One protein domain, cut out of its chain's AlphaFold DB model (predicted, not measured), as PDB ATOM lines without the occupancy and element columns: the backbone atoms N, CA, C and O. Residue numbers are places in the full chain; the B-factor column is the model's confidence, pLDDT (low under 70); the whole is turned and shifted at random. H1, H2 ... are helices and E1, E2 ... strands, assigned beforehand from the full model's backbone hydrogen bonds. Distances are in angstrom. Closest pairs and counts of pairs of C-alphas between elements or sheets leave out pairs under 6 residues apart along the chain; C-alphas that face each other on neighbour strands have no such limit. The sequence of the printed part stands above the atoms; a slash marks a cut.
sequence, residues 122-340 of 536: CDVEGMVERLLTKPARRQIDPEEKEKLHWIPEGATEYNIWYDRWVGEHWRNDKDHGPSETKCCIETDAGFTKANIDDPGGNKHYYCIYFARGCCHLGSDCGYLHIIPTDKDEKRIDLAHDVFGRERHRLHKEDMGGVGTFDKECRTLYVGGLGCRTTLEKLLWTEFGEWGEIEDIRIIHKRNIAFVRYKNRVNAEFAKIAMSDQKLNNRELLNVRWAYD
ATOM      1  N   CYS A 122     160.911  92.162 115.524       86.12
ATOM      2  CA  CYS A 122     160.344  90.818 115.362       86.12
ATOM      3  C   CYS A 122     158.830  90.790 115.635       86.12
ATOM      4  O   CYS A 122     158.072  90.157 114.899       86.12
ATOM      5  N   ASP A 123     158.377  91.516 116.660       87.62
ATOM      6  CA  ASP A 123     156.953  91.610 116.996       87.62
ATOM      7  C   ASP A 123     156.170  92.331 115.894       87.62
ATOM      8  O   ASP A 123     155.066  91.904 115.543       87.62
ATOM      9  N   VAL A 124     156.760  93.387 115.318       87.75
ATOM     10  CA  VAL A 124     156.184  94.140 114.194       87.75
ATOM     11  C   VAL A 124     156.095  93.261 112.945       87.75
ATOM     12  O   VAL A 124     155.032  93.190 112.332       87.75
ATOM     13  N   GLU A 125     157.155  92.525 112.594       89.00
ATOM     14  CA  GLU A 125     157.122  91.581 111.466       89.00
ATOM     15  C   GLU A 125     156.047  90.502 111.667       89.00
ATOM     16  O   GLU A 125     155.209  90.287 110.789       89.00
ATOM     17  N   GLY A 126     155.990  89.891 112.855       89.56
ATOM     18  CA  GLY A 126     154.964  88.900 113.181       89.56
ATOM     19  C   GLY A 126     153.543  89.476 113.179       89.56
ATOM     20  O   GLY A 126     152.584  88.761 112.886       89.56
ATOM     21  N   MET A 127     153.369  90.763 113.497       89.81
ATOM     22  CA  MET A 127     152.086  91.462 113.365       89.81
ATOM     23  C   MET A 127     151.704  91.643 111.895       89.81
ATOM     24  O   MET A 127     150.574  91.320 111.524       89.81
ATOM     25  N   VAL A 128     152.634  92.099 111.055       91.44
ATOM     26  CA  VAL A 128     152.416  92.298 109.614       91.44
ATOM     27  C   VAL A 128     152.049  90.984 108.925       91.44
ATOM     28  O   VAL A 128     151.060  90.941 108.194       91.44
ATOM     29  N   GLU A 129     152.765  89.894 109.211       91.56
ATOM     30  CA  GLU A 129     152.463  88.568 108.651       91.56
ATOM     31  C   GLU A 129     151.043  88.104 108.993       91.56
ATOM     32  O   GLU A 129     150.318  87.617 108.124       91.56
ATOM     33  N   ARG A 130     150.600  88.310 110.242       94.00
ATOM     34  CA  ARG A 130     149.220  87.998 110.643       94.00
ATOM     35  C   ARG A 130     148.203  88.852 109.893       94.00
ATOM     36  O   ARG A 130     147.177  88.330 109.462       94.00
ATOM     37  N   LEU A 131     148.462  90.148 109.733       93.06
ATOM     38  CA  LEU A 131     147.532  91.071 109.076       93.06
ATOM     39  C   LEU A 131     147.393  90.778 107.579       93.06
ATOM     40  O   LEU A 131     146.291  90.869 107.050       93.06
ATOM     41  N   LEU A 132     148.463  90.333 106.918       92.25
ATOM     42  CA  LEU A 132     148.441  89.957 105.499       92.25
ATOM     43  C   LEU A 132     147.571  88.728 105.187       92.25
ATOM     44  O   LEU A 132     147.256  88.493 104.024       92.25
ATOM     45  N   THR A 133     147.126  87.967 106.192       93.06
ATOM     46  CA  THR A 133     146.201  86.835 105.983       93.06
ATOM     47  C   THR A 133     144.792  87.262 105.563       93.06
ATOM     48  O   THR A 133     144.042  86.455 105.012       93.06
ATOM     49  N   LYS A 134     144.422  88.524 105.803       94.12
ATOM     50  CA  LYS A 134     143.100  89.084 105.495       94.12
ATOM     51  C   LYS A 134     143.202  90.246 104.500       94.12
ATOM     52  O   LYS A 134     144.235  90.916 104.456       94.12
ATOM     53  N   PRO A 135     142.146  90.515 103.709       95.25
ATOM     54  CA  PRO A 135     142.130  91.664 102.807       95.25
ATOM     55  C   PRO A 135     142.113  92.972 103.596       95.25
ATOM     56  O   PRO A 135     141.490  93.054 104.657       95.25
ATOM     57  N   ALA A 136     142.755  94.009 103.057       95.75
ATOM     58  CA  ALA A 136     142.689  95.342 103.639       95.75
ATOM     59  C   ALA A 136     141.256  95.897 103.582       95.75
ATOM     60  O   ALA A 136     140.561  95.805 102.562       95.75
ATOM     61  N   ARG A 137     140.816  96.510 104.680       94.62
ATOM     62  CA  ARG A 137     139.467  97.074 104.792       94.62
ATOM     63  C   ARG A 137     139.377  98.396 104.023       94.62
ATOM     64  O   ARG A 137     140.330  99.172 103.983       94.62
ATOM     65  N   ARG A 138     138.206  98.689 103.453       94.00
ATOM     66  CA  ARG A 138     137.857 100.047 103.001       94.00
ATOM     67  C   ARG A 138     137.527 100.900 104.229       94.00
ATOM     68  O   ARG A 138     136.629 100.543 104.988       94.00
ATOM     69  N   GLN A 139     138.292 101.964 104.456       91.69
ATOM     70  CA  GLN A 139     138.176 102.796 105.661       91.69
ATOM     71  C   GLN A 139     137.011 103.780 105.562       91.69
ATOM     72  O   GLN A 139     136.332 104.023 106.552       91.69
ATOM     73  N   ILE A 140     136.780 104.309 104.360       89.94
ATOM     74  CA  ILE A 140     135.720 105.270 104.061       89.94
ATOM     75  C   ILE A 140     134.974 104.807 102.816       89.94
ATOM     76  O   ILE A 140     135.572 104.230 101.900       89.94
ATOM     77  N   ASP A 141     133.675 105.079 102.778       87.31
ATOM     78  CA  ASP A 141     132.863 104.807 101.604       87.31
ATOM     79  C   ASP A 141     133.194 105.783 100.457       87.31
ATOM     80  O   ASP A 141     133.451 106.967 100.689       87.31
ATOM     81  N   PRO A 142     133.183 105.335  99.188       82.81
ATOM     82  CA  PRO A 142     133.545 106.182  98.048       82.81
ATOM     83  C   PRO A 142     132.772 107.506  97.954       82.81
ATOM     84  O   PRO A 142     133.324 108.485  97.464       82.81
ATOM     85  N   GLU A 143     131.529 107.548  98.439       80.56
ATOM     86  CA  GLU A 143     130.677 108.745  98.444       80.56
ATOM     87  C   GLU A 143     131.083 109.764  99.520       80.56
ATOM     88  O   GLU A 143     130.955 110.974  99.332       80.56
ATOM     89  N   GLU A 144     131.598 109.299 100.657       77.12
ATOM     90  CA  GLU A 144     132.058 110.171 101.741       77.12
ATOM     91  C   GLU A 144     133.437 110.763 101.449       77.12
ATOM     92  O   GLU A 144     133.751 111.850 101.932       77.12
ATOM     93  N   LYS A 145     134.223 110.110 100.584       69.31
ATOM     94  CA  LYS A 145     135.534 110.588 100.129       69.31
ATOM     95  C   LYS A 145     135.497 112.037  99.636       69.31
ATOM     96  O   LYS A 145     136.403 112.802  99.946       69.31
ATOM     97  N   GLU A 146     134.476 112.415  98.868       64.19
ATOM     98  CA  GLU A 146     134.366 113.759  98.275       64.19
ATOM     99  C   GLU A 146     134.189 114.866  99.325       64.19
ATOM    100  O   GLU A 146     134.464 116.032  99.044       64.19
ATOM    101  N   LYS A 147     133.764 114.508 100.543       60.38
ATOM    102  CA  LYS A 147     133.594 115.439 101.664       60.38
ATOM    103  C   LYS A 147     134.890 115.660 102.444       60.38
ATOM    104  O   LYS A 147     135.003 116.677 103.125       60.38
ATOM    105  N   LEU A 148     135.873 114.761 102.319       62.31
ATOM    106  CA  LEU A 148     137.169 114.924 102.972       62.31
ATOM    107  C   LEU A 148     138.015 115.956 102.234       62.31
ATOM    108  O   LEU A 148     138.642 115.681 101.209       62.31
ATOM    109  N   HIS A 149     138.083 117.151 102.810       53.69
ATOM    110  CA  HIS A 149     139.014 118.180 102.381       53.69
ATOM    111  C   HIS A 149     140.410 117.888 102.953       53.69
ATOM    112  O   HIS A 149     140.743 118.277 104.073       53.69
ATOM    113  N   TRP A 150     141.246 117.207 102.174       57.94
ATOM    114  CA  TRP A 150     142.668 117.029 102.474       57.94
ATOM    115  C   TRP A 150     143.509 117.447 101.269       57.94
ATOM    116  O   TRP A 150     143.296 116.968 100.155       57.94
ATOM    117  N   ILE A 151     144.485 118.322 101.515       58.12
ATOM    118  CA  ILE A 151     145.459 118.768 100.520       58.12
ATOM    119  C   ILE A 151     146.727 117.924 100.712       58.12
ATOM    120  O   ILE A 151     147.357 118.029 101.765       58.12
ATOM    121  N   PRO A 152     147.129 117.094  99.733       54.12
ATOM    122  CA  PRO A 152     148.371 116.338  99.814       54.12
ATOM    123  C   PRO A 152     149.574 117.260 100.037       54.12
ATOM    124  O   PRO A 152     149.857 118.129  99.212       54.12
ATOM    125  N   GLU A 153     150.313 117.056 101.134       52.62
ATOM    126  CA  GLU A 153     151.600 117.729 101.350       52.62
ATOM    127  C   GLU A 153     152.554 117.371 100.195       52.62
ATOM    128  O   GLU A 153     153.002 116.224 100.091       52.62
ATOM    129  N   GLY A 154     152.824 118.352  99.326       46.22
ATOM    130  CA  GLY A 154     153.592 118.200  98.081       46.22
ATOM    131  C   GLY A 154     152.949 118.883  96.867       46.22
ATOM    132  O   GLY A 154     153.653 119.196  95.919       46.22
ATOM    133  N   ALA A 155     151.646 119.192  96.916       47.12
ATOM    134  CA  ALA A 155     150.934 119.917  95.853       47.12
ATOM    135  C   ALA A 155     150.978 121.453  96.007       47.12
ATOM    136  O   ALA A 155     150.184 122.163  95.396       47.12
ATOM    137  N   THR A 156     151.889 121.981  96.827       54.78
ATOM    138  CA  THR A 156     152.120 123.425  96.968       54.78
ATOM    139  C   THR A 156     153.110 123.884  95.901       54.78
ATOM    140  O   THR A 156     154.190 124.373  96.223       54.78
ATOM    141  N   GLU A 157     152.801 123.662  94.629       54.75
ATOM    142  CA  GLU A 157     153.569 124.278  93.550       54.75
ATOM    143  C   GLU A 157     153.184 125.756  93.486       54.75
ATOM    144  O   GLU A 157     152.005 126.112  93.424       54.75
ATOM    145  N   TYR A 158     154.174 126.641  93.560       54.72
ATOM    146  CA  TYR A 158     153.941 128.064  93.372       54.72
ATOM    147  C   TYR A 158     153.706 128.330  91.886       54.72
ATOM    148  O   TYR A 158     154.586 128.125  91.046       54.72
ATOM    149  N   ASN A 159     152.498 128.769  91.550       71.00
ATOM    150  CA  ASN A 159     152.160 129.121  90.188       71.00
ATOM    151  C   ASN A 159     152.643 130.545  89.890       71.00
ATOM    152  O   ASN A 159     152.004 131.526  90.270       71.00
ATOM    153  N   ILE A 160     153.754 130.633  89.159       71.38
ATOM    154  CA  ILE A 160     154.408 131.891  88.770       71.38
ATOM    155  C   ILE A 160     153.473 132.785  87.933       71.38
ATOM    156  O   ILE A 160     153.525 134.005  88.050       71.38
ATOM    157  N   TRP A 161     152.580 132.207  87.121       69.88
ATOM    158  CA  TRP A 161     151.669 132.979  86.261       69.88
ATOM    159  C   TRP A 161     150.548 133.670  87.032       69.88
ATOM    160  O   TRP A 161     150.019 134.681  86.571       69.88
ATOM    161  N   TYR A 162     150.179 133.131  88.194       62.09
ATOM    162  CA  TYR A 162     149.107 133.677  89.026       62.09
ATOM    163  C   TYR A 162     149.605 134.267  90.345       62.09
ATOM    164  O   TYR A 162     148.758 134.643  91.160       62.09
ATOM    165  N   ASP A 163     150.933 134.342  90.530       56.59
ATOM    166  CA  ASP A 163     151.608 134.783  91.760       56.59
ATOM    167  C   ASP A 163     150.951 134.167  93.008       56.59
ATOM    168  O   ASP A 163     150.606 134.846  93.974       56.59
ATOM    169  N   ARG A 164     150.635 132.866  92.922       54.84
ATOM    170  CA  ARG A 164     149.829 132.158  93.922       54.84
ATOM    171  C   ARG A 164     150.227 130.702  94.044       54.84
ATOM    172  O   ARG A 164     150.465 130.027  93.043       54.84
ATOM    173  N   TRP A 165     150.235 130.197  95.271       55.62
ATOM    174  CA  TRP A 165     150.432 128.775  95.517       55.62
ATOM    175  C   TRP A 165     149.193 127.989  95.085       55.62
ATOM    176  O   TRP A 165     148.055 128.346  95.404       55.62
ATOM    177  N   VAL A 166     149.399 126.898  94.352       53.00
ATOM    178  CA  VAL A 166     148.331 125.941  94.059       53.00
ATOM    179  C   VAL A 166     147.870 125.334  95.392       53.00
ATOM    180  O   VAL A 166     148.684 124.870  96.185       53.00
ATOM    181  N   GLY A 167     146.565 125.403  95.674       50.00
ATOM    182  CA  GLY A 167     145.976 124.929  96.937       50.00
ATOM    183  C   GLY A 167     145.783 125.996  98.024       50.00
ATOM    184  O   GLY A 167     145.174 125.701  99.049       50.00
ATOM    185  N   GLU A 168     146.209 127.247  97.811       43.50
ATOM    186  CA  GLU A 168     145.812 128.374  98.667       43.50
ATOM    187  C   GLU A 168     144.342 128.749  98.403       43.50
ATOM    188  O   GLU A 168     144.012 129.720  97.722       43.50
ATOM    189  N   HIS A 169     143.417 127.954  98.936       44.03
ATOM    190  CA  HIS A 169     142.038 128.381  99.153       44.03
ATOM    191  C   HIS A 169     141.999 128.998 100.548       44.03
ATOM    192  O   HIS A 169     141.937 128.308 101.562       44.03
ATOM    193  N   TRP A 170     142.112 130.321 100.583       45.44
ATOM    194  CA  TRP A 170     142.195 131.137 101.783       45.44
ATOM    195  C   TRP A 170     140.938 131.002 102.655       45.44
ATOM    196  O   TRP A 170     139.987 131.776 102.533       45.44
ATOM    197  N   ARG A 171     140.961 130.071 103.608       44.69
ATOM    198  CA  ARG A 171     140.427 130.361 104.937       44.69
ATOM    199  C   ARG A 171     141.606 130.710 105.834       44.69
ATOM    200  O   ARG A 171     142.612 130.014 105.842       44.69
ATOM    201  N   ASN A 172     141.473 131.802 106.585       43.56
ATOM    202  CA  ASN A 172     142.446 132.218 107.602       43.56
ATOM    203  C   ASN A 172     142.571 131.217 108.766       43.56
ATOM    204  O   ASN A 172     143.421 131.405 109.634       43.56
ATOM    205  N   ASP A 173     141.763 130.157 108.776       47.41
ATOM    206  CA  ASP A 173     141.930 129.023 109.670       47.41
ATOM    207  C   ASP A 173     143.102 128.175 109.163       47.41
ATOM    208  O   ASP A 173     142.941 127.200 108.436       47.41
ATOM    209  N   LYS A 174     144.320 128.581 109.550       52.00
ATOM    210  CA  LYS A 174     145.535 127.754 109.428       52.00
ATOM    211  C   LYS A 174     145.388 126.410 110.154       52.00
ATOM    212  O   LYS A 174     146.119 125.465 109.858       52.00
ATOM    213  N   ASP A 175     144.429 126.341 111.068       55.91
ATOM    214  CA  ASP A 175     144.034 125.145 111.780       55.91
ATOM    215  C   ASP A 175     142.984 124.411 110.944       55.91
ATOM    216  O   ASP A 175     141.774 124.591 111.099       55.91
ATOM    217  N   HIS A 176     143.467 123.547 110.051       60.22
ATOM    218  CA  HIS A 176     142.675 122.401 109.629       60.22
ATOM    219  C   HIS A 176     142.238 121.731 110.934       60.22
ATOM    220  O   HIS A 176     143.081 121.399 111.768       60.22
ATOM    221  N   GLY A 177     140.931 121.672 111.184       67.62
ATOM    222  CA  GLY A 177     140.401 121.079 112.406       67.62
ATOM    223  C   GLY A 177     140.917 119.647 112.619       67.62
ATOM    224  O   GLY A 177     141.647 119.108 111.787       67.62
ATOM    225  N   PRO A 178     140.533 118.987 113.724       79.88
ATOM    226  CA  PRO A 178     140.897 117.587 113.937       79.88
ATOM    227  C   PRO A 178     140.666 116.744 112.694       79.88
ATOM    228  O   PRO A 178     139.610 116.863 112.071       79.88
ATOM    229  N   SER A 179     141.612 115.855 112.402       82.62
ATOM    230  CA  SER A 179     141.399 114.826 111.394       82.62
ATOM    231  C   SER A 179     140.087 114.094 111.683       82.62
ATOM    232  O   SER A 179     139.836 113.663 112.811       82.62
ATOM    233  N   GLU A 180     139.242 113.981 110.661       83.56
ATOM    234  CA  GLU A 180     137.941 113.312 110.755       83.56
ATOM    235  C   GLU A 180     138.104 111.799 110.938       83.56
ATOM    236  O   GLU A 180     137.284 111.152 111.588       83.56
ATOM    237  N   THR A 181     139.195 111.243 110.406       88.38
ATOM    238  CA  THR A 181     139.501 109.812 110.443       88.38
ATOM    239  C   THR A 181     140.845 109.522 111.090       88.38
ATOM    240  O   THR A 181     141.759 110.351 111.056       88.38
ATOM    241  N   LYS A 182     140.967 108.312 111.645       90.69
ATOM    242  CA  LYS A 182     142.196 107.740 112.201       90.69
ATOM    243  C   LYS A 182     142.313 106.295 111.726       90.69
ATOM    244  O   LYS A 182     141.328 105.563 111.748       90.69
ATOM    245  N   CYS A 183     143.504 105.896 111.291       92.50
ATOM    246  CA  CYS A 183     143.770 104.521 110.889       92.50
ATOM    247  C   CYS A 183     143.911 103.614 112.115       92.50
ATOM    248  O   CYS A 183     144.660 103.936 113.037       92.50
ATOM    249  N   CYS A 184     143.243 102.463 112.087       92.81
ATOM    250  CA  CYS A 184     143.387 101.414 113.092       92.81
ATOM    251  C   CYS A 184     144.051 100.198 112.442       92.81
ATOM    252  O   CYS A 184     143.436  99.511 111.625       92.81
ATOM    253  N   ILE A 185     145.305  99.908 112.798       92.75
ATOM    254  CA  ILE A 185     146.094  98.869 112.115       92.75
ATOM    255  C   ILE A 185     145.424  97.497 112.221       92.75
ATOM    256  O   ILE A 185     145.300  96.790 111.223       92.75
ATOM    257  N   GLU A 186     144.945  97.120 113.409       91.94
ATOM    258  CA  GLU A 186     144.356  95.795 113.624       91.94
ATOM    259  C   GLU A 186     143.135  95.531 112.745       91.94
ATOM    260  O   GLU A 186     142.926  94.394 112.319       91.94
ATOM    261  N   THR A 187     142.329  96.550 112.443       92.06
ATOM    262  CA  THR A 187     141.117  96.404 111.631       92.06
ATOM    263  C   THR A 187     141.386  96.644 110.157       92.06
ATOM    264  O   THR A 187     140.907  95.870 109.326       92.06
ATOM    265  N   ASP A 188     142.166  97.673 109.839       94.38
ATOM    266  CA  ASP A 188     142.226  98.234 108.493       94.38
ATOM    267  C   ASP A 188     143.343  97.631 107.646       94.38
ATOM    268  O   ASP A 188     143.196  97.522 106.425       94.38
ATOM    269  N   ALA A 189     144.439  97.214 108.287       95.56
ATOM    270  CA  ALA A 189     145.572  96.624 107.595       95.56
ATOM    271  C   ALA A 189     145.219  95.252 107.012       95.56
ATOM    272  O   ALA A 189     144.437  94.484 107.587       95.56
ATOM    273  N   GLY A 190     145.836  94.938 105.879       94.75
ATOM    274  CA  GLY A 190     145.662  93.662 105.201       94.75
ATOM    275  C   GLY A 190     146.340  93.625 103.840       94.75
ATOM    276  O   GLY A 190     147.023  94.570 103.441       94.75
ATOM    277  N   PHE A 191     146.147  92.524 103.117       93.38
ATOM    278  CA  PHE A 191     146.665  92.401 101.760       93.38
ATOM    279  C   PHE A 191     145.926  93.340 100.800       93.38
ATOM    280  O   PHE A 191     144.718  93.579 100.915       93.38
ATOM    281  N   THR A 192     146.672  93.852  99.830       93.88
ATOM    282  CA  THR A 192     146.191  94.754  98.781       93.88
ATOM    283  C   THR A 192     146.638  94.259  97.411       93.88
ATOM    284  O   THR A 192     147.474  93.360  97.308       93.88
ATOM    285  N   LYS A 193     146.131  94.878  96.343       90.75
ATOM    286  CA  LYS A 193     146.584  94.621  94.974       90.75
ATOM    287  C   LYS A 193     148.096  94.833  94.822       90.75
ATOM    288  O   LYS A 193     148.743  94.055  94.128       90.75
ATOM    289  N   ALA A 194     148.668  95.792  95.554       87.56
ATOM    290  CA  ALA A 194     150.112  96.030  95.586       87.56
ATOM    291  C   ALA A 194     150.929  94.791  95.987       87.56
ATOM    292  O   ALA A 194     152.024  94.609  95.479       87.56
ATOM    293  N   ASN A 195     150.398  93.927  96.861       86.69
ATOM    294  CA  ASN A 195     151.068  92.689  97.270       86.69
ATOM    295  C   ASN A 195     151.052  91.612  96.170       86.69
ATOM    296  O   ASN A 195     151.878  90.706  96.189       86.69
ATOM    297  N   ILE A 196     150.087  91.677  95.246       81.88
ATOM    298  CA  ILE A 196     149.931  90.727  94.133       81.88
ATOM    299  C   ILE A 196     150.783  91.171  92.940       81.88
ATOM    300  O   ILE A 196     151.390  90.338  92.270       81.88
ATOM    301  N   ASP A 197     150.857  92.483  92.710       74.81
ATOM    302  CA  ASP A 197     151.629  93.106  91.631       74.81
ATOM    303  C   ASP A 197     153.162  93.076  91.884       74.81
ATOM    304  O   ASP A 197     153.921  93.619  91.077       74.81
ATOM    305  N   ASP A 198     153.619  92.403  92.953       65.50
ATOM    306  CA  ASP A 198     155.009  92.345  93.444       65.50
ATOM    307  C   ASP A 198     155.858  91.099  93.043       65.50
ATOM    308  O   ASP A 198     156.611  90.585  93.872       65.50
ATOM    309  N   PRO A 199     155.822  90.540  91.808       57.34
ATOM    310  CA  PRO A 199     156.754  89.466  91.449       57.34
ATOM    311  C   PRO A 199     158.084  89.953  90.833       57.34
ATOM    312  O   PRO A 199     158.933  89.117  90.528       57.34
ATOM    313  N   GLY A 200     158.289  91.260  90.594       52.75
ATOM    314  CA  GLY A 200     159.255  91.714  89.573       52.75
ATOM    315  C   GLY A 200     160.119  92.951  89.847       52.75
ATOM    316  O   GLY A 200     160.718  93.455  88.901       52.75
ATOM    317  N   GLY A 201     160.219  93.452  91.083       54.25
ATOM    318  CA  GLY A 201     161.187  94.513  91.414       54.25
ATOM    319  C   GLY A 201     160.717  95.957  91.192       54.25
ATOM    320  O   GLY A 201     161.549  96.859  91.080       54.25
ATOM    321  N   ASN A 202     159.404  96.204  91.169       60.34
ATOM    322  CA  ASN A 202     158.878  97.566  91.273       60.34
ATOM    323  C   ASN A 202     158.931  98.046  92.734       60.34
ATOM    324  O   ASN A 202     158.652  97.297  93.669       60.34
ATOM    325  N   LYS A 203     159.295  99.316  92.958       67.81
ATOM    326  CA  LYS A 203     159.266  99.928  94.296       67.81
ATOM    327  C   LYS A 203     157.806 100.154  94.709       67.81
ATOM    328  O   LYS A 203     157.231 101.186  94.384       67.81
ATOM    329  N   HIS A 204     157.194  99.196  95.405       82.50
ATOM    330  CA  HIS A 204     155.856  99.384  95.973       82.50
ATOM    331  C   HIS A 204     155.906 100.324  97.181       82.50
ATOM    332  O   HIS A 204     156.661 100.102  98.131       82.50
ATOM    333  N   TYR A 205     155.103 101.380  97.143       91.06
ATOM    334  CA  TYR A 205     155.012 102.363  98.218       91.06
ATOM    335  C   TYR A 205     153.785 102.120  99.094       91.06
ATOM    336  O   TYR A 205     152.862 101.379  98.737       91.06
ATOM    337  N   TYR A 206     153.781 102.760 100.256       93.56
ATOM    338  CA  TYR A 206     152.687 102.683 101.210       93.56
ATOM    339  C   TYR A 206     151.591 103.678 100.849       93.56
ATOM    340  O   TYR A 206     151.840 104.724 100.247       93.56
ATOM    341  N   CYS A 207     150.354 103.350 101.205       92.88
ATOM    342  CA  CYS A 207     149.223 104.214 100.908       92.88
ATOM    343  C   CYS A 207     149.160 105.375 101.912       92.88
ATOM    344  O   CYS A 207     148.975 105.167 103.112       92.88
ATOM    345  N   ILE A 208     149.254 106.614 101.423       91.62
ATOM    346  CA  ILE A 208     149.148 107.808 102.277       91.62
ATOM    347  C   ILE A 208     147.749 107.951 102.895       91.62
ATOM    348  O   ILE A 208     147.604 108.328 104.056       91.62
ATOM    349  N   TYR A 209     146.712 107.587 102.136       90.94
ATOM    350  CA  TYR A 209     145.328 107.617 102.604       90.94
ATOM    351  C   TYR A 209     145.069 106.543 103.659       90.94
ATOM    352  O   TYR A 209     144.318 106.787 104.596       90.94
ATOM    353  N   PHE A 210     145.725 105.383 103.544       94.31
ATOM    354  CA  PHE A 210     145.668 104.343 104.568       94.31
ATOM    355  C   PHE A 210     146.227 104.854 105.890       94.31
ATOM    356  O   PHE A 210     145.532 104.760 106.892       94.31
ATOM    357  N   ALA A 211     147.416 105.472 105.878       93.94
ATOM    358  CA  ALA A 211     148.028 106.036 107.081       93.94
ATOM    359  C   ALA A 211     147.112 107.065 107.776       93.94
ATOM    360  O   ALA A 211     146.993 107.056 108.997       93.94
ATOM    361  N   ARG A 212     146.399 107.902 107.009       89.19
ATOM    362  CA  ARG A 212     145.433 108.882 107.547       89.19
ATOM    363  C   ARG A 212     144.084 108.290 107.975       89.19
ATOM    364  O   ARG A 212     143.291 108.982 108.613       89.19
ATOM    365  N   GLY A 213     143.787 107.042 107.628       91.75
ATOM    366  CA  GLY A 213     142.495 106.431 107.942       91.75
ATOM    367  C   GLY A 213     141.390 106.700 106.921       91.75
ATOM    368  O   GLY A 213     140.223 106.568 107.267       91.75
ATOM    369  N   CYS A 214     141.725 107.111 105.694       90.31
ATOM    370  CA  CYS A 214     140.756 107.562 104.692       90.31
ATOM    371  C   CYS A 214     140.831 106.857 103.329       90.31
ATOM    372  O   CYS A 214     140.314 107.360 102.327       90.31
ATOM    373  N   CYS A 215     141.458 105.681 103.248       91.88
ATOM    374  CA  CYS A 215     141.505 104.932 101.996       91.88
ATOM    375  C   CYS A 215     140.152 104.285 101.659       91.88
ATOM    376  O   CYS A 215     139.662 103.403 102.366       91.88
ATOM    377  N   HIS A 216     139.593 104.657 100.508       91.56
ATOM    378  CA  HIS A 216     138.337 104.109  99.987       91.56
ATOM    379  C   HIS A 216     138.514 102.836  99.133       91.56
ATOM    380  O   HIS A 216     137.534 102.174  98.796       91.56
ATOM    381  N   LEU A 217     139.750 102.491  98.747       90.44
ATOM    382  CA  LEU A 217     140.033 101.360  97.848       90.44
ATOM    383  C   LEU A 217     140.119 100.015  98.590       90.44
ATOM    384  O   LEU A 217     139.695  98.992  98.055       90.44
ATOM    385  N   GLY A 218     140.618 100.005  99.833       92.50
ATOM    386  CA  GLY A 218     140.799  98.775 100.617       92.50
ATOM    387  C   GLY A 218     141.733  97.782  99.917       92.50
ATOM    388  O   GLY A 218     142.827  98.163  99.504       92.50
ATOM    389  N   SER A 219     141.299  96.531  99.744       93.75
ATOM    390  CA  SER A 219     142.066  95.472  99.067       93.75
ATOM    391  C   SER A 219     142.437  95.792  97.618       93.75
ATOM    392  O   SER A 219     143.442  95.297  97.121       93.75
ATOM    393  N   ASP A 220     141.664  96.641  96.941       92.81
ATOM    394  CA  ASP A 220     141.898  96.988  95.534       92.81
ATOM    395  C   ASP A 220     142.968  98.082  95.368       92.81
ATOM    396  O   ASP A 220     143.289  98.488  94.249       92.81
ATOM    397  N   CYS A 221     143.518  98.590  96.477       91.81
ATOM    398  CA  CYS A 221     144.520  99.644  96.463       91.81
ATOM    399  C   CYS A 221     145.821  99.180  95.791       91.81
ATOM    400  O   CYS A 221     146.344  98.105  96.083       91.81
ATOM    401  N   GLY A 222     146.376 100.029  94.921       89.81
ATOM    402  CA  GLY A 222     147.690  99.821  94.294       89.81
ATOM    403  C   GLY A 222     148.882 100.142  95.204       89.81
ATOM    404  O   GLY A 222     150.022 100.062  94.759       89.81
ATOM    405  N   TYR A 223     148.628 100.495  96.466       92.12
ATOM    406  CA  TYR A 223     149.634 100.801  97.482       92.12
ATOM    407  C   TYR A 223     149.441  99.914  98.718       92.12
ATOM    408  O   TYR A 223     148.323  99.493  99.014       92.12
ATOM    409  N   LEU A 224     150.519  99.680  99.469       93.38
ATOM    410  CA  LEU A 224     150.519  98.778 100.624       93.38
ATOM    411  C   LEU A 224     149.714  99.347 101.807       93.38
ATOM    412  O   LEU A 224     149.856 100.523 102.160       93.38
ATOM    413  N   HIS A 225     148.892  98.495 102.432       94.94
ATOM    414  CA  HIS A 225     148.110  98.783 103.647       94.94
ATOM    415  C   HIS A 225     148.622  97.966 104.846       94.94
ATOM    416  O   HIS A 225     147.899  97.171 105.446       94.94
ATOM    417  N   ILE A 226     149.901  98.132 105.167       93.44
ATOM    418  CA  ILE A 226     150.580  97.511 106.312       93.44
ATOM    419  C   ILE A 226     151.590  98.504 106.898       93.44
ATOM    420  O   ILE A 226     151.850  99.544 106.294       93.44
ATOM    421  N   ILE A 227     152.151  98.201 108.068       93.56
ATOM    422  CA  ILE A 227     153.233  98.999 108.662       93.56
ATOM    423  C   ILE A 227     154.564  98.634 107.979       93.56
ATOM    424  O   ILE A 227     154.763  97.457 107.655       93.56
ATOM    425  N   PRO A 228     155.472  99.598 107.740       93.62
ATOM    426  CA  PRO A 228     156.806  99.307 107.226       93.62
ATOM    427  C   PRO A 228     157.660  98.453 108.170       93.62
ATOM    428  O   PRO A 228     157.608  98.587 109.391       93.62
ATOM    429  N   THR A 229     158.481  97.578 107.590       91.56
ATOM    430  CA  THR A 229     159.420  96.714 108.323       91.56
ATOM    431  C   THR A 229     160.876  97.095 108.034       91.56
ATOM    432  O   THR A 229     161.160  97.876 107.124       91.56
ATOM    433  N   ASP A 230     161.831  96.518 108.770       88.94
ATOM    434  CA  ASP A 230     163.275  96.732 108.552       88.94
ATOM    435  C   ASP A 230     163.699  96.339 107.114       88.94
ATOM    436  O   ASP A 230     164.621  96.922 106.537       88.94
ATOM    437  N   LYS A 231     162.993  95.384 106.488       87.56
ATOM    438  CA  LYS A 231     163.224  94.968 105.091       87.56
ATOM    439  C   LYS A 231     162.870  96.079 104.097       87.56
ATOM    440  O   LYS A 231     163.544  96.235 103.078       87.56
ATOM    441  N   ASP A 232     161.852  96.876 104.410       87.31
ATOM    442  CA  ASP A 232     161.379  97.962 103.552       87.31
ATOM    443  C   ASP A 232     162.325  99.163 103.559       87.31
ATOM    444  O   ASP A 232     162.486  99.818 102.529       87.31
ATOM    445  N   GLU A 233     163.028  99.405 104.670       87.44
ATOM    446  CA  GLU A 233     164.044 100.462 104.756       87.44
ATOM    447  C   GLU A 233     165.194 100.242 103.762       87.44
ATOM    448  O   GLU A 233     165.690 101.204 103.180       87.44
ATOM    449  N   LYS A 234     165.581  98.983 103.502       85.19
ATOM    450  CA  LYS A 234     166.608  98.649 102.496       85.19
ATOM    451  C   LYS A 234     166.072  98.678 101.060       85.19
ATOM    452  O   LYS A 234     166.834  98.898 100.120       85.19
ATOM    453  N   ARG A 235     164.772  98.428 100.883       86.44
ATOM    454  CA  ARG A 235     164.092  98.395  99.578       86.44
ATOM    455  C   ARG A 235     163.829  99.801  99.032       86.44
ATOM    456  O   ARG A 235     163.898 100.014  97.819       86.44
ATOM    457  N   ILE A 236     163.509 100.749  99.913       87.94
ATOM    458  CA  ILE A 236     163.161 102.128  99.560       87.94
ATOM    459  C   ILE A 236     164.425 102.992  99.516       87.94
ATOM    460  O   ILE A 236     165.249 102.995 100.425       87.94
ATOM    461  N   ASP A 237     164.568 103.756  98.438       86.50
ATOM    462  CA  ASP A 237     165.712 104.645  98.226       86.50
ATOM    463  C   ASP A 237     165.697 105.855  99.184       86.50
ATOM    464  O   ASP A 237     164.663 106.209  99.747       86.50
ATOM    465  N   LEU A 238     166.838 106.519  99.365       86.31
ATOM    466  CA  LEU A 238     166.976 107.694 100.233       86.31
ATOM    467  C   LEU A 238     166.304 108.946  99.659       86.31
ATOM    468  O   LEU A 238     165.895 109.814 100.430       86.31
ATOM    469  N   ALA A 239     166.191 109.036  98.329       88.81
ATOM    470  CA  ALA A 239     165.562 110.159  97.632       88.81
ATOM    471  C   ALA A 239     164.028 110.154  97.732       88.81
ATOM    472  O   ALA A 239     163.400 111.183  97.509       88.81
ATOM    473  N   HIS A 240     163.425 109.011  98.072       89.31
ATOM    474  CA  HIS A 240     161.976 108.860  98.146       89.31
ATOM    475  C   HIS A 240     161.537 108.510  99.568       89.31
ATOM    476  O   HIS A 240     162.205 107.780 100.298       89.31
ATOM    477  N   ASP A 241     160.390 109.042  99.945       90.88
ATOM    478  CA  ASP A 241     159.670 108.719 101.171       90.88
ATOM    479  C   ASP A 241     159.009 107.331 101.078       90.88
ATOM    480  O   ASP A 241     158.818 106.783  99.985       90.88
ATOM    481  N   VAL A 242     158.573 106.787 102.213       91.94
ATOM    482  CA  VAL A 242     157.794 105.543 102.314       91.94
ATOM    483  C   VAL A 242     156.513 105.555 101.462       91.94
ATOM    484  O   VAL A 242     156.065 104.518 100.970       91.94
ATOM    485  N   PHE A 243     155.964 106.743 101.206       91.50
ATOM    486  CA  PHE A 243     154.789 106.970 100.355       91.50
ATOM    487  C   PHE A 243     155.119 107.230  98.873       91.50
ATOM    488  O   PHE A 243     154.216 107.498  98.086       91.50
ATOM    489  N   GLY A 244     156.397 107.197  98.478       87.81
ATOM    490  CA  GLY A 244     156.830 107.420  97.090       87.81
ATOM    491  C   GLY A 244     156.930 108.880  96.665       87.81
ATOM    492  O   GLY A 244     157.130 109.164  95.488       87.81
ATOM    493  N   ARG A 245     156.824 109.812  97.614       87.88
ATOM    494  CA  ARG A 245     157.060 111.241  97.382       87.88
ATOM    495  C   ARG A 245     158.557 111.528  97.356       87.88
ATOM    496  O   ARG A 245     159.309 110.918  98.113       87.88
ATOM    497  N   GLU A 246     158.978 112.470  96.526       88.25
ATOM    498  CA  GLU A 246     160.372 112.909  96.481       88.25
ATOM    499  C   GLU A 246     160.729 113.715  97.742       88.25
ATOM    500  O   GLU A 246     159.948 114.542  98.224       88.25
ATOM    501  N   ARG A 247     161.908 113.448  98.305       88.56
ATOM    502  CA  ARG A 247     162.473 114.196  99.434       88.56
ATOM    503  C   ARG A 247     163.289 115.363  98.899       88.56
ATOM    504  O   ARG A 247     163.953 115.262  97.872       88.56
ATOM    505  N   HIS A 248     163.277 116.476  99.621       86.25
ATOM    506  CA  HIS A 248     164.027 117.661  99.213       86.25
ATOM    507  C   HIS A 248     165.457 117.623  99.746       86.25
ATOM    508  O   HIS A 248     165.785 116.849 100.641       86.25
ATOM    509  N   ARG A 249     166.333 118.481  99.219       88.56
ATOM    510  CA  ARG A 249     167.688 118.629  99.764       88.56
ATOM    511  C   ARG A 249     167.670 119.301 101.135       88.56
ATOM    512  O   ARG A 249     168.342 118.857 102.054       88.56
ATOM    513  N   LEU A 250     166.878 120.356 101.293       88.25
ATOM    514  CA  LEU A 250     166.767 121.101 102.546       88.25
ATOM    515  C   LEU A 250     165.402 120.877 103.190       88.25
ATOM    516  O   LEU A 250     164.406 120.625 102.510       88.25
ATOM    517  N   HIS A 251     165.364 120.987 104.514       86.88
ATOM    518  CA  HIS A 251     164.106 121.063 105.240       86.88
ATOM    519  C   HIS A 251     163.362 122.360 104.907       86.88
ATOM    520  O   HIS A 251     163.975 123.395 104.651       86.88
ATOM    521  N   LYS A 252     162.029 122.308 104.968       87.38
ATOM    522  CA  LYS A 252     161.192 123.510 104.982       87.38
ATOM    523  C   LYS A 252     161.419 124.274 106.295       87.38
ATOM    524  O   LYS A 252     161.659 123.638 107.319       87.38
ATOM    525  N   GLU A 253     161.268 125.597 106.283       82.62
ATOM    526  CA  GLU A 253     161.459 126.458 107.467       82.62
ATOM    527  C   GLU A 253     160.607 126.021 108.676       82.62
ATOM    528  O   GLU A 253     161.084 125.987 109.807       82.62
ATOM    529  N   ASP A 254     159.371 125.577 108.434       85.44
ATOM    530  CA  ASP A 254     158.463 125.087 109.482       85.44
ATOM    531  C   ASP A 254     158.740 123.641 109.941       85.44
ATOM    532  O   ASP A 254     157.945 123.077 110.700       85.44
ATOM    533  N   MET A 255     159.797 122.996 109.430       89.50
ATOM    534  CA  MET A 255     160.102 121.563 109.599       89.50
ATOM    535  C   MET A 255     158.938 120.621 109.235       89.50
ATOM    536  O   MET A 255     158.844 119.487 109.711       89.50
ATOM    537  N   GLY A 256     158.031 121.093 108.380       86.50
ATOM    538  CA  GLY A 256     156.947 120.304 107.799       86.50
ATOM    539  C   GLY A 256     157.380 119.520 106.555       86.50
ATOM    540  O   GLY A 256     158.560 119.465 106.202       86.50
ATOM    541  N   GLY A 257     156.403 118.933 105.859       86.75
ATOM    542  CA  GLY A 257     156.616 118.244 104.583       86.75
ATOM    543  C   GLY A 257     157.322 116.887 104.698       86.75
ATOM    544  O   GLY A 257     157.245 116.210 105.726       86.75
ATOM    545  N   VAL A 258     157.986 116.472 103.616       88.00
ATOM    546  CA  VAL A 258     158.552 115.117 103.438       88.00
ATOM    547  C   VAL A 258     159.911 114.935 104.141       88.00
ATOM    548  O   VAL A 258     160.254 113.838 104.563       88.00
ATOM    549  N   GLY A 259     160.661 116.021 104.355       87.44
ATOM    550  CA  GLY A 259     161.991 115.994 104.980       87.44
ATOM    551  C   GLY A 259     163.147 116.064 103.972       87.44
ATOM    552  O   GLY A 259     162.923 116.242 102.774       87.44
ATOM    553  N   THR A 260     164.383 115.970 104.482       89.88
ATOM    554  CA  THR A 260     165.626 116.087 103.693       89.88
ATOM    555  C   THR A 260     166.206 114.729 103.310       89.88
ATOM    556  O   THR A 260     166.228 113.851 104.160       89.88
ATOM    557  N   PHE A 261     166.748 114.534 102.106       87.69
ATOM    558  CA  PHE A 261     167.502 113.309 101.794       87.69
ATOM    559  C   PHE A 261     168.948 113.297 102.317       87.69
ATOM    560  O   PHE A 261     169.505 112.213 102.474       87.69
ATOM    561  N   ASP A 262     169.544 114.457 102.626       87.50
ATOM    562  CA  ASP A 262     170.933 114.552 103.117       87.50
ATOM    563  C   ASP A 262     171.093 113.880 104.491       87.50
ATOM    564  O   ASP A 262     172.172 113.408 104.858       87.50
ATOM    565  N   LYS A 263     169.998 113.816 105.256       85.12
ATOM    566  CA  LYS A 263     169.943 113.213 106.584       85.12
ATOM    567  C   LYS A 263     168.742 112.282 106.727       85.12
ATOM    568  O   LYS A 263     167.631 112.565 106.284       85.12
ATOM    569  N   GLU A 264     168.942 111.172 107.424       86.50
ATOM    570  CA  GLU A 264     167.852 110.276 107.804       86.50
ATOM    571  C   GLU A 264     167.029 110.893 108.941       86.50
ATOM    572  O   GLU A 264     167.457 110.956 110.097       86.50
ATOM    573  N   CYS A 265     165.827 111.361 108.613       90.38
ATOM    574  CA  CYS A 265     164.904 111.922 109.591       90.38
ATOM    575  C   CYS A 265     164.192 110.786 110.339       90.38
ATOM    576  O   CYS A 265     163.283 110.160 109.805       90.38
ATOM    577  N   ARG A 266     164.614 110.507 111.576       92.56
ATOM    578  CA  ARG A 266     164.025 109.455 112.436       92.56
ATOM    579  C   ARG A 266     163.302 109.994 113.670       92.56
ATOM    580  O   ARG A 266     162.619 109.246 114.365       92.56
ATOM    581  N   THR A 267     163.473 111.283 113.951       94.75
ATOM    582  CA  THR A 267     162.946 111.932 115.151       94.75
ATOM    583  C   THR A 267     161.818 112.885 114.783       94.75
ATOM    584  O   THR A 267     161.995 113.788 113.960       94.75
ATOM    585  N   LEU A 268     160.672 112.701 115.429       96.31
ATOM    586  CA  LEU A 268     159.491 113.540 115.284       96.31
ATOM    587  C   LEU A 268     159.375 114.493 116.471       96.31
ATOM    588  O   LEU A 268     159.527 114.096 117.627       96.31
ATOM    589  N   TYR A 269     159.085 115.752 116.169       96.12
ATOM    590  CA  TYR A 269     158.596 116.727 117.127       96.12
ATOM    591  C   TYR A 269     157.089 116.544 117.279       96.12
ATOM    592  O   TYR A 269     156.361 116.574 116.287       96.12
ATOM    593  N   VAL A 270     156.633 116.397 118.520       94.75
ATOM    594  CA  VAL A 270     155.219 116.294 118.873       94.75
ATOM    595  C   VAL A 270     154.875 117.446 119.812       94.75
ATOM    596  O   VAL A 270     155.316 117.491 120.962       94.75
ATOM    597  N   GLY A 271     154.106 118.400 119.299       91.88
ATOM    598  CA  GLY A 271     153.544 119.523 120.043       91.88
ATOM    599  C   GLY A 271     152.038 119.381 120.246       91.88
ATOM    600  O   GLY A 271     151.413 118.451 119.739       91.88
ATOM    601  N   GLY A 272     151.452 120.329 120.979       87.31
ATOM    602  CA  GLY A 272     150.025 120.291 121.314       87.31
ATOM    603  C   GLY A 272     149.690 119.265 122.399       87.31
ATOM    604  O   GLY A 272     148.563 118.794 122.476       87.31
ATOM    605  N   LEU A 273     150.668 118.894 123.232       87.38
ATOM    606  CA  LEU A 273     150.447 117.963 124.335       87.38
ATOM    607  C   LEU A 273     149.851 118.701 125.538       87.38
ATOM    608  O   LEU A 273     150.247 119.819 125.863       87.38
ATOM    609  N   GLY A 274     148.923 118.061 126.237       80.12
ATOM    610  CA  GLY A 274     148.459 118.518 127.541       80.12
ATOM    611  C   GLY A 274     149.430 118.172 128.656       80.12
ATOM    612  O   GLY A 274     150.112 117.146 128.616       80.12
ATOM    613  N   CYS A 275     149.442 118.986 129.711       69.44
ATOM    614  CA  CYS A 275     150.157 118.647 130.937       69.44
ATOM    615  C   CYS A 275     149.460 117.456 131.619       69.44
ATOM    616  O   CYS A 275     148.344 117.590 132.128       69.44
ATOM    617  N   ARG A 276     150.087 116.272 131.588       70.75
ATOM    618  CA  ARG A 276     149.557 115.037 132.190       70.75
ATOM    619  C   ARG A 276     150.673 114.190 132.784       70.75
ATOM    620  O   ARG A 276     151.713 114.008 132.161       70.75
ATOM    621  N   THR A 277     150.394 113.562 133.920       73.62
ATOM    622  CA  THR A 277     151.305 112.602 134.568       73.62
ATOM    623  C   THR A 277     151.430 111.286 133.786       73.62
ATOM    624  O   THR A 277     152.426 110.585 133.904       73.62
ATOM    625  N   THR A 278     150.439 110.941 132.957       83.69
ATOM    626  CA  THR A 278     150.390 109.693 132.167       83.69
ATOM    627  C   THR A 278     150.776 109.873 130.696       83.69
ATOM    628  O   THR A 278     150.561 108.966 129.892       83.69
ATOM    629  N   LEU A 279     151.337 111.032 130.329       87.00
ATOM    630  CA  LEU A 279     151.658 111.376 128.941       87.00
ATOM    631  C   LEU A 279     152.628 110.379 128.299       87.00
ATOM    632  O   LEU A 279     152.434 109.990 127.154       87.00
ATOM    633  N   GLU A 280     153.636 109.935 129.046       89.12
ATOM    634  CA  GLU A 280     154.645 109.005 128.541       89.12
ATOM    635  C   GLU A 280     154.033 107.683 128.082       89.12
ATOM    636  O   GLU A 280     154.222 107.291 126.935       89.12
ATOM    637  N   LYS A 281     153.227 107.043 128.937       88.56
ATOM    638  CA  LYS A 281     152.539 105.787 128.603       88.56
ATOM    639  C   LYS A 281     151.672 105.937 127.359       88.56
ATOM    640  O   LYS A 281     151.662 105.064 126.504       88.56
ATOM    641  N   LEU A 282     150.976 107.067 127.253       89.31
ATOM    642  CA  LEU A 282     150.097 107.340 126.128       89.31
ATOM    643  C   LEU A 282     150.867 107.501 124.815       89.31
ATOM    644  O   LEU A 282     150.447 106.965 123.796       89.31
ATOM    645  N   LEU A 283     152.006 108.199 124.844       91.44
ATOM    646  CA  LEU A 283     152.882 108.314 123.680       91.44
ATOM    647  C   LEU A 283     153.445 106.948 123.277       91.44
ATOM    648  O   LEU A 283     153.465 106.648 122.090       91.44
ATOM    649  N   TRP A 284     153.838 106.104 124.237       92.00
ATOM    650  CA  TRP A 284     154.284 104.736 123.945       92.00
ATOM    651  C   TRP A 284     153.198 103.881 123.292       92.00
ATOM    652  O   TRP A 284     153.508 103.135 122.370       92.00
ATOM    653  N   THR A 285     151.940 103.993 123.725       90.06
ATOM    654  CA  THR A 285     150.826 103.267 123.099       90.06
ATOM    655  C   THR A 285     150.554 103.780 121.686       90.06
ATOM    656  O   THR A 285     150.621 103.015 120.734       90.06
ATOM    657  N   GLU A 286     150.319 105.083 121.534       90.75
ATOM    658  CA  GLU A 286     149.863 105.688 120.275       90.75
ATOM    659  C   GLU A 286     150.949 105.722 119.191       90.75
ATOM    660  O   GLU A 286     150.674 105.456 118.025       90.75
ATOM    661  N   PHE A 287     152.194 106.049 119.553       93.25
ATOM    662  CA  PHE A 287     153.302 106.048 118.594       93.25
ATOM    663  C   PHE A 287     153.901 104.652 118.401       93.25
ATOM    664  O   PHE A 287     154.472 104.385 117.341       93.25
ATOM    665  N   GLY A 288     153.785 103.770 119.402       92.25
ATOM    666  CA  GLY A 288     154.328 102.413 119.340       92.25
ATOM    667  C   GLY A 288     153.616 101.546 118.311       92.25
ATOM    668  O   GLY A 288     154.250 100.703 117.694       92.25
ATOM    669  N   GLU A 289     152.334 101.813 118.050       90.75
ATOM    670  CA  GLU A 289     151.555 101.156 116.997       90.75
ATOM    671  C   GLU A 289     152.172 101.294 115.594       90.75
ATOM    672  O   GLU A 289     151.985 100.414 114.761       90.75
ATOM    673  N   TRP A 290     152.933 102.359 115.321       93.00
ATOM    674  CA  TRP A 290     153.484 102.636 113.988       93.00
ATOM    675  C   TRP A 290     154.901 102.090 113.763       93.00
ATOM    676  O   TRP A 290     155.436 102.233 112.663       93.00
ATOM    677  N   GLY A 291     155.526 101.485 114.777       91.88
ATOM    678  CA  GLY A 291     156.821 100.817 114.642       91.88
ATOM    679  C   GLY A 291     157.711 100.896 115.882       91.88
ATOM    680  O   GLY A 291     157.377 101.513 116.890       91.88
ATOM    681  N   GLU A 292     158.897 100.285 115.787       92.81
ATOM    682  CA  GLU A 292     159.858 100.211 116.893       92.81
ATOM    683  C   GLU A 292     160.415 101.598 117.271       92.81
ATOM    684  O   GLU A 292     161.122 102.260 116.495       92.81
ATOM    685  N   ILE A 293     160.108 102.017 118.502       93.50
ATOM    686  CA  ILE A 293     160.574 103.272 119.096       93.50
ATOM    687  C   ILE A 293     161.877 103.035 119.854       93.50
ATOM    688  O   ILE A 293     161.990 102.157 120.709       93.50
ATOM    689  N   GLU A 294     162.856 103.888 119.579       91.06
ATOM    690  CA  GLU A 294     164.145 103.883 120.250       91.06
ATOM    691  C   GLU A 294     164.070 104.606 121.605       91.06
ATOM    692  O   GLU A 294     164.421 104.038 122.647       91.06
ATOM    693  N   ASP A 295     163.587 105.852 121.577       91.31
ATOM    694  CA  ASP A 295     163.504 106.743 122.735       91.31
ATOM    695  C   ASP A 295     162.343 107.748 122.607       91.31
ATOM    696  O   ASP A 295     162.035 108.224 121.508       91.31
ATOM    697  N   ILE A 296     161.734 108.097 123.745       93.44
ATOM    698  CA  ILE A 296     160.724 109.159 123.859       93.44
ATOM    699  C   ILE A 296     161.188 110.152 124.919       93.44
ATOM    700  O   ILE A 296     161.188 109.867 126.115       93.44
ATOM    701  N   ARG A 297     161.517 111.370 124.486       92.38
ATOM    702  CA  ARG A 297     161.953 112.446 125.378       92.38
ATOM    703  C   ARG A 297     160.865 113.495 125.537       92.38
ATOM    704  O   ARG A 297     160.560 114.230 124.600       92.38
ATOM    705  N   ILE A 298     160.342 113.636 126.750       92.81
ATOM    706  CA  ILE A 298     159.280 114.600 127.068       92.81
ATOM    707  C   ILE A 298     159.869 115.828 127.762       92.81
ATOM    708  O   ILE A 298     160.573 115.727 128.769       92.81
ATOM    709  N   ILE A 299     159.544 117.016 127.253       92.06
ATOM    710  CA  ILE A 299     159.892 118.299 127.866       92.06
ATOM    711  C   ILE A 299     158.616 118.947 128.404       92.06
ATOM    712  O   ILE A 299     157.979 119.775 127.750       92.06
ATOM    713  N   HIS A 300     158.294 118.615 129.653       89.06
ATOM    714  CA  HIS A 300     157.108 119.097 130.368       89.06
ATOM    715  C   HIS A 300     156.976 120.630 130.374       89.06
ATOM    716  O   HIS A 300     155.884 121.152 130.223       89.06
ATOM    717  N   LYS A 301     158.085 121.379 130.464       89.69
ATOM    718  CA  LYS A 301     158.050 122.857 130.498       89.69
ATOM    719  C   LYS A 301     157.424 123.495 129.255       89.69
ATOM    720  O   LYS A 301     156.914 124.604 129.342       89.69
ATOM    721  N   ARG A 302     157.541 122.838 128.099       88.94
ATOM    722  CA  ARG A 302     157.019 123.334 126.818       88.94
ATOM    723  C   ARG A 302     155.829 122.511 126.326       88.94
ATOM    724  O   ARG A 302     155.293 122.833 125.277       88.94
ATOM    725  N   ASN A 303     155.443 121.467 127.063       90.19
ATOM    726  CA  ASN A 303     154.485 120.452 126.631       90.19
ATOM    727  C   ASN A 303     154.785 119.914 125.219       90.19
ATOM    728  O   ASN A 303     153.918 119.852 124.348       90.19
ATOM    729  N   ILE A 304     156.051 119.558 124.996       93.25
ATOM    730  CA  ILE A 304     156.521 118.955 123.746       93.25
ATOM    731  C   ILE A 304     157.162 117.608 124.043       93.25
ATOM    732  O   ILE A 304     157.746 117.414 125.114       93.25
ATOM    733  N   ALA A 305     157.095 116.701 123.081       94.62
ATOM    734  CA  ALA A 305     157.811 115.440 123.112       94.62
ATOM    735  C   ALA A 305     158.606 115.241 121.824       94.62
ATOM    736  O   ALA A 305     158.256 115.757 120.763       94.62
ATOM    737  N   PHE A 306     159.685 114.481 121.937       95.75
ATOM    738  CA  PHE A 306     160.477 114.006 120.819       95.75
ATOM    739  C   PHE A 306     160.386 112.489 120.786       95.75
ATOM    740  O   PHE A 306     160.760 111.838 121.760       95.75
ATOM    741  N   VAL A 307     159.883 111.947 119.683       95.75
ATOM    742  CA  VAL A 307     159.757 110.501 119.468       95.75
ATOM    743  C   VAL A 307     160.798 110.100 118.436       95.75
ATOM    744  O   VAL A 307     160.755 110.582 117.304       95.75
ATOM    745  N   ARG A 308     161.756 109.254 118.822       94.38
ATOM    746  CA  ARG A 308     162.808 108.752 117.933       94.38
ATOM    747  C   ARG A 308     162.528 107.301 117.571       94.38
ATOM    748  O   ARG A 308     162.544 106.438 118.443       94.38
ATOM    749  N   TYR A 309     162.322 107.035 116.287       95.31
ATOM    750  CA  TYR A 309     162.191 105.679 115.760       95.31
ATOM    751  C   TYR A 309     163.554 105.077 115.411       95.31
ATOM    752  O   TYR A 309     164.537 105.782 115.147       95.31
ATOM    753  N   LYS A 310     163.604 103.746 115.370       91.69
ATOM    754  CA  LYS A 310     164.788 103.014 114.909       91.69
ATOM    755  C   LYS A 310     165.019 103.185 113.401       91.69
ATOM    756  O   LYS A 310     166.145 103.492 112.990       91.69
ATOM    757  N   ASN A 311     163.942 103.084 112.624       92.25
ATOM    758  CA  ASN A 311     163.955 103.149 111.161       92.25
ATOM    759  C   ASN A 311     163.375 104.471 110.664       92.25
ATOM    760  O   ASN A 311     162.444 105.020 111.264       92.25
ATOM    761  N   ARG A 312     163.877 104.950 109.523       92.75
ATOM    762  CA  ARG A 312     163.359 106.157 108.859       92.75
ATOM    763  C   ARG A 312     161.915 105.981 108.391       92.75
ATOM    764  O   ARG A 312     161.075 106.835 108.656       92.75
ATOM    765  N   VAL A 313     161.630 104.845 107.757       94.06
ATOM    766  CA  VAL A 313     160.325 104.541 107.145       94.06
ATOM    767  C   VAL A 313     159.175 104.574 108.157       94.06
ATOM    768  O   VAL A 313     158.089 105.055 107.843       94.06
ATOM    769  N   ASN A 314     159.427 104.154 109.400       95.12
ATOM    770  CA  ASN A 314     158.427 104.177 110.471       95.12
ATOM    771  C   ASN A 314     158.145 105.608 110.943       95.12
ATOM    772  O   ASN A 314     156.994 105.957 111.186       95.12
ATOM    773  N   ALA A 315     159.173 106.462 111.019       95.44
ATOM    774  CA  ALA A 315     159.000 107.870 111.377       95.44
ATOM    775  C   ALA A 315     158.210 108.637 110.306       95.44
ATOM    776  O   ALA A 315     157.314 109.414 110.633       95.44
ATOM    777  N   GLU A 316     158.518 108.393 109.031       94.69
ATOM    778  CA  GLU A 316     157.787 108.950 107.890       94.69
ATOM    779  C   GLU A 316     156.306 108.542 107.922       94.69
ATOM    780  O   GLU A 316     155.416 109.393 107.811       94.69
ATOM    781  N   PHE A 317     156.039 107.252 108.159       95.56
ATOM    782  CA  PHE A 317     154.685 106.718 108.256       95.56
ATOM    783  C   PHE A 317     153.915 107.316 109.444       95.56
ATOM    784  O   PHE A 317     152.813 107.846 109.277       95.56
ATOM    785  N   ALA A 318     154.524 107.304 110.634       95.75
ATOM    786  CA  ALA A 318     153.937 107.830 111.862       95.75
ATOM    787  C   ALA A 318     153.651 109.337 111.782       95.75
ATOM    788  O   ALA A 318     152.627 109.791 112.297       95.75
ATOM    789  N   LYS A 319     154.505 110.122 111.101       94.75
ATOM    790  CA  LYS A 319     154.281 111.563 110.898       94.75
ATOM    791  C   LYS A 319     152.934 111.829 110.230       94.75
ATOM    792  O   LYS A 319     152.205 112.707 110.680       94.75
ATOM    793  N   ILE A 320     152.617 111.096 109.163       92.12
ATOM    794  CA  ILE A 320     151.363 111.270 108.418       92.12
ATOM    795  C   ILE A 320     150.174 110.679 109.174       92.12
ATOM    796  O   ILE A 320     149.095 111.269 109.167       92.12
ATOM    797  N   ALA A 321     150.358 109.535 109.832       93.44
ATOM    798  CA  ALA A 321     149.281 108.891 110.573       93.44
ATOM    799  C   ALA A 321     148.815 109.728 111.778       93.44
ATOM    800  O   ALA A 321     147.618 109.836 112.035       93.44
ATOM    801  N   MET A 322     149.759 110.367 112.478       92.62
ATOM    802  CA  MET A 322     149.497 111.123 113.708       92.62
ATOM    803  C   MET A 322     149.344 112.636 113.501       92.62
ATOM    804  O   MET A 322     149.010 113.344 114.453       92.62
ATOM    805  N   SER A 323     149.566 113.157 112.287       89.38
ATOM    806  CA  SER A 323     149.317 114.574 111.980       89.38
ATOM    807  C   SER A 323     147.841 114.926 112.168       89.38
ATOM    808  O   SER A 323     146.973 114.188 111.699       89.38
ATOM    809  N   ASP A 324     147.568 116.044 112.844       86.38
ATOM    810  CA  ASP A 324     146.225 116.588 113.102       86.38
ATOM    811  C   ASP A 324     145.284 115.635 113.866       86.38
ATOM    812  O   ASP A 324     144.069 115.845 113.934       86.38
ATOM    813  N   GLN A 325     145.835 114.578 114.473       89.44
ATOM    814  CA  GLN A 325     145.087 113.642 115.305       89.44
ATOM    815  C   GLN A 325     144.879 114.191 116.710       89.44
ATOM    816  O   GLN A 325     145.657 115.001 117.217       89.44
ATOM    817  N   LYS A 326     143.832 113.703 117.380       86.88
ATOM    818  CA  LYS A 326     143.585 114.022 118.786       86.88
ATOM    819  C   LYS A 326     144.211 112.987 119.706       86.88
ATOM    820  O   LYS A 326     143.863 111.811 119.645       86.88
ATOM    821  N   LEU A 327     145.018 113.440 120.661       82.88
ATOM    822  CA  LEU A 327     145.526 112.569 121.719       82.88
ATOM    823  C   LEU A 327     144.439 112.364 122.793       82.88
ATOM    824  O   LEU A 327     144.107 113.284 123.553       82.88
ATOM    825  N   ASN A 328     143.843 111.166 122.844       75.69
ATOM    826  CA  ASN A 328     142.664 110.840 123.665       75.69
ATOM    827  C   ASN A 328     141.487 111.817 123.474       75.69
ATOM    828  O   ASN A 328     140.877 112.260 124.451       75.69
ATOM    829  N   ASN A 329     141.176 112.176 122.224       68.81
ATOM    830  CA  ASN A 329     140.003 112.983 121.845       68.81
ATOM    831  C   ASN A 329     139.921 114.397 122.456       68.81
ATOM    832  O   ASN A 329     138.844 114.990 122.468       68.81
ATOM    833  N   ARG A 330     141.037 114.965 122.934       71.44
ATOM    834  CA  ARG A 330     141.056 116.310 123.541       71.44
ATOM    835  C   ARG A 330     141.892 117.309 122.755       71.44
ATOM    836  O   ARG A 330     141.357 118.308 122.293       71.44
ATOM    837  N   GLU A 331     143.182 117.032 122.609       80.38
ATOM    838  CA  GLU A 331     144.166 118.001 122.114       80.38
ATOM    839  C   GLU A 331     144.664 117.607 120.730       80.38
ATOM    840  O   GLU A 331     144.930 116.426 120.496       80.38
ATOM    841  N   LEU A 332     144.774 118.590 119.835       86.69
ATOM    842  CA  LEU A 332     145.299 118.402 118.487       86.69
ATOM    843  C   LEU A 332     146.816 118.281 118.528       86.69
ATOM    844  O   LEU A 332     147.511 119.167 119.030       86.69
ATOM    845  N   LEU A 333     147.314 117.184 117.973       90.19
ATOM    846  CA  LEU A 333     148.733 116.938 117.846       90.19
ATOM    847  C   LEU A 333     149.305 117.725 116.679       90.19
ATOM    848  O   LEU A 333     148.819 117.676 115.551       90.19
ATOM    849  N   ASN A 334     150.413 118.391 116.961       90.62
ATOM    850  CA  ASN A 334     151.250 118.999 115.951       90.62
ATOM    851  C   ASN A 334     152.489 118.121 115.749       90.62
ATOM    852  O   ASN A 334     153.386 118.134 116.594       90.62
ATOM    853  N   VAL A 335     152.544 117.391 114.634       93.06
ATOM    854  CA  VAL A 335     153.662 116.496 114.312       93.06
ATOM    855  C   VAL A 335     154.516 117.085 113.189       93.06
ATOM    856  O   VAL A 335     154.045 117.309 112.075       93.06
ATOM    857  N   ARG A 336     155.796 117.329 113.477       94.31
ATOM    858  CA  ARG A 336     156.782 117.900 112.543       94.31
ATOM    859  C   ARG A 336     158.097 117.133 112.619       94.31
ATOM    860  O   ARG A 336     158.318 116.354 113.544       94.31
ATOM    861  N   TRP A 337     158.993 117.366 111.667       95.19
ATOM    862  CA  TRP A 337     160.365 116.885 111.794       95.19
ATOM    863  C   TRP A 337     161.065 117.595 112.952       95.19
ATOM    864  O   TRP A 337     160.911 118.802 113.143       95.19
ATOM    865  N   ALA A 338     161.809 116.844 113.760       94.88
ATOM    866  CA  ALA A 338     162.579 117.437 114.841       94.88
ATOM    867  C   ALA A 338     163.846 118.111 114.302       94.88
ATOM    868  O   ALA A 338     164.487 117.621 113.374       94.88
ATOM    869  N   TYR A 339     164.229 119.210 114.945       92.38
ATOM    870  CA  TYR A 339     165.574 119.750 114.824       92.38
ATOM    871  C   TYR A 339     166.590 118.846 115.524       92.38
ATOM    872  O   TYR A 339     166.252 118.043 116.399       92.38
ATOM    873  N   ASP A 340     167.855 119.040 115.174       89.25
ATOM    874  CA  ASP A 340     168.965 118.357 115.822       89.25
ATOM    875  C   ASP A 340     169.032 118.716 117.306       89.25
ATOM    876  O   ASP A 340     168.965 119.886 117.687       89.25
TER     877      ASP A 340
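Overview. This is residues 122 to 340 of the 536 residues of the protein "Pre-mRNA-splicing factor RBM22" of Pocillopora damicornis (UniProt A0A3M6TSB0). There is little regular structure: H6 and H7 cover one face of the antiparallel sheet E2 E3 E1 E4; H1 to H5 lie off it among long loops. Of 219 printed residues, 72 form seven named helices and four strands, class mixed. It is compact, radius of gyration of the C-alphas 17.4 A, spanning 51 by 47 by 38 A.

Arrangement. H1 is residues 122 to 131, H2 185 to 188, H3 193 to 196, H4 208 to 212, H5 230 to 235, E1 267 to 271, H6 279 to 288, E2 293 to 299, E3 304 to 309, H7 312 to 322 and E4 334 to 337. H4 touches H7, closest at C-alphas 211 and 321, 4.7 A. E2 and E3 form a hairpin; N 297 and O 306, 2.9 A, are within hydrogen-bond range. H6 is over E2 and E3, H7 over E1.

Along the chain. H1 begins at C-alpha (160.344, 90.818, 115.362) and E4 ends at (160.365, 116.885, 111.794).

Size, cuts and confidence. The printed part has no cut; 39 residues are under pLDDT 70.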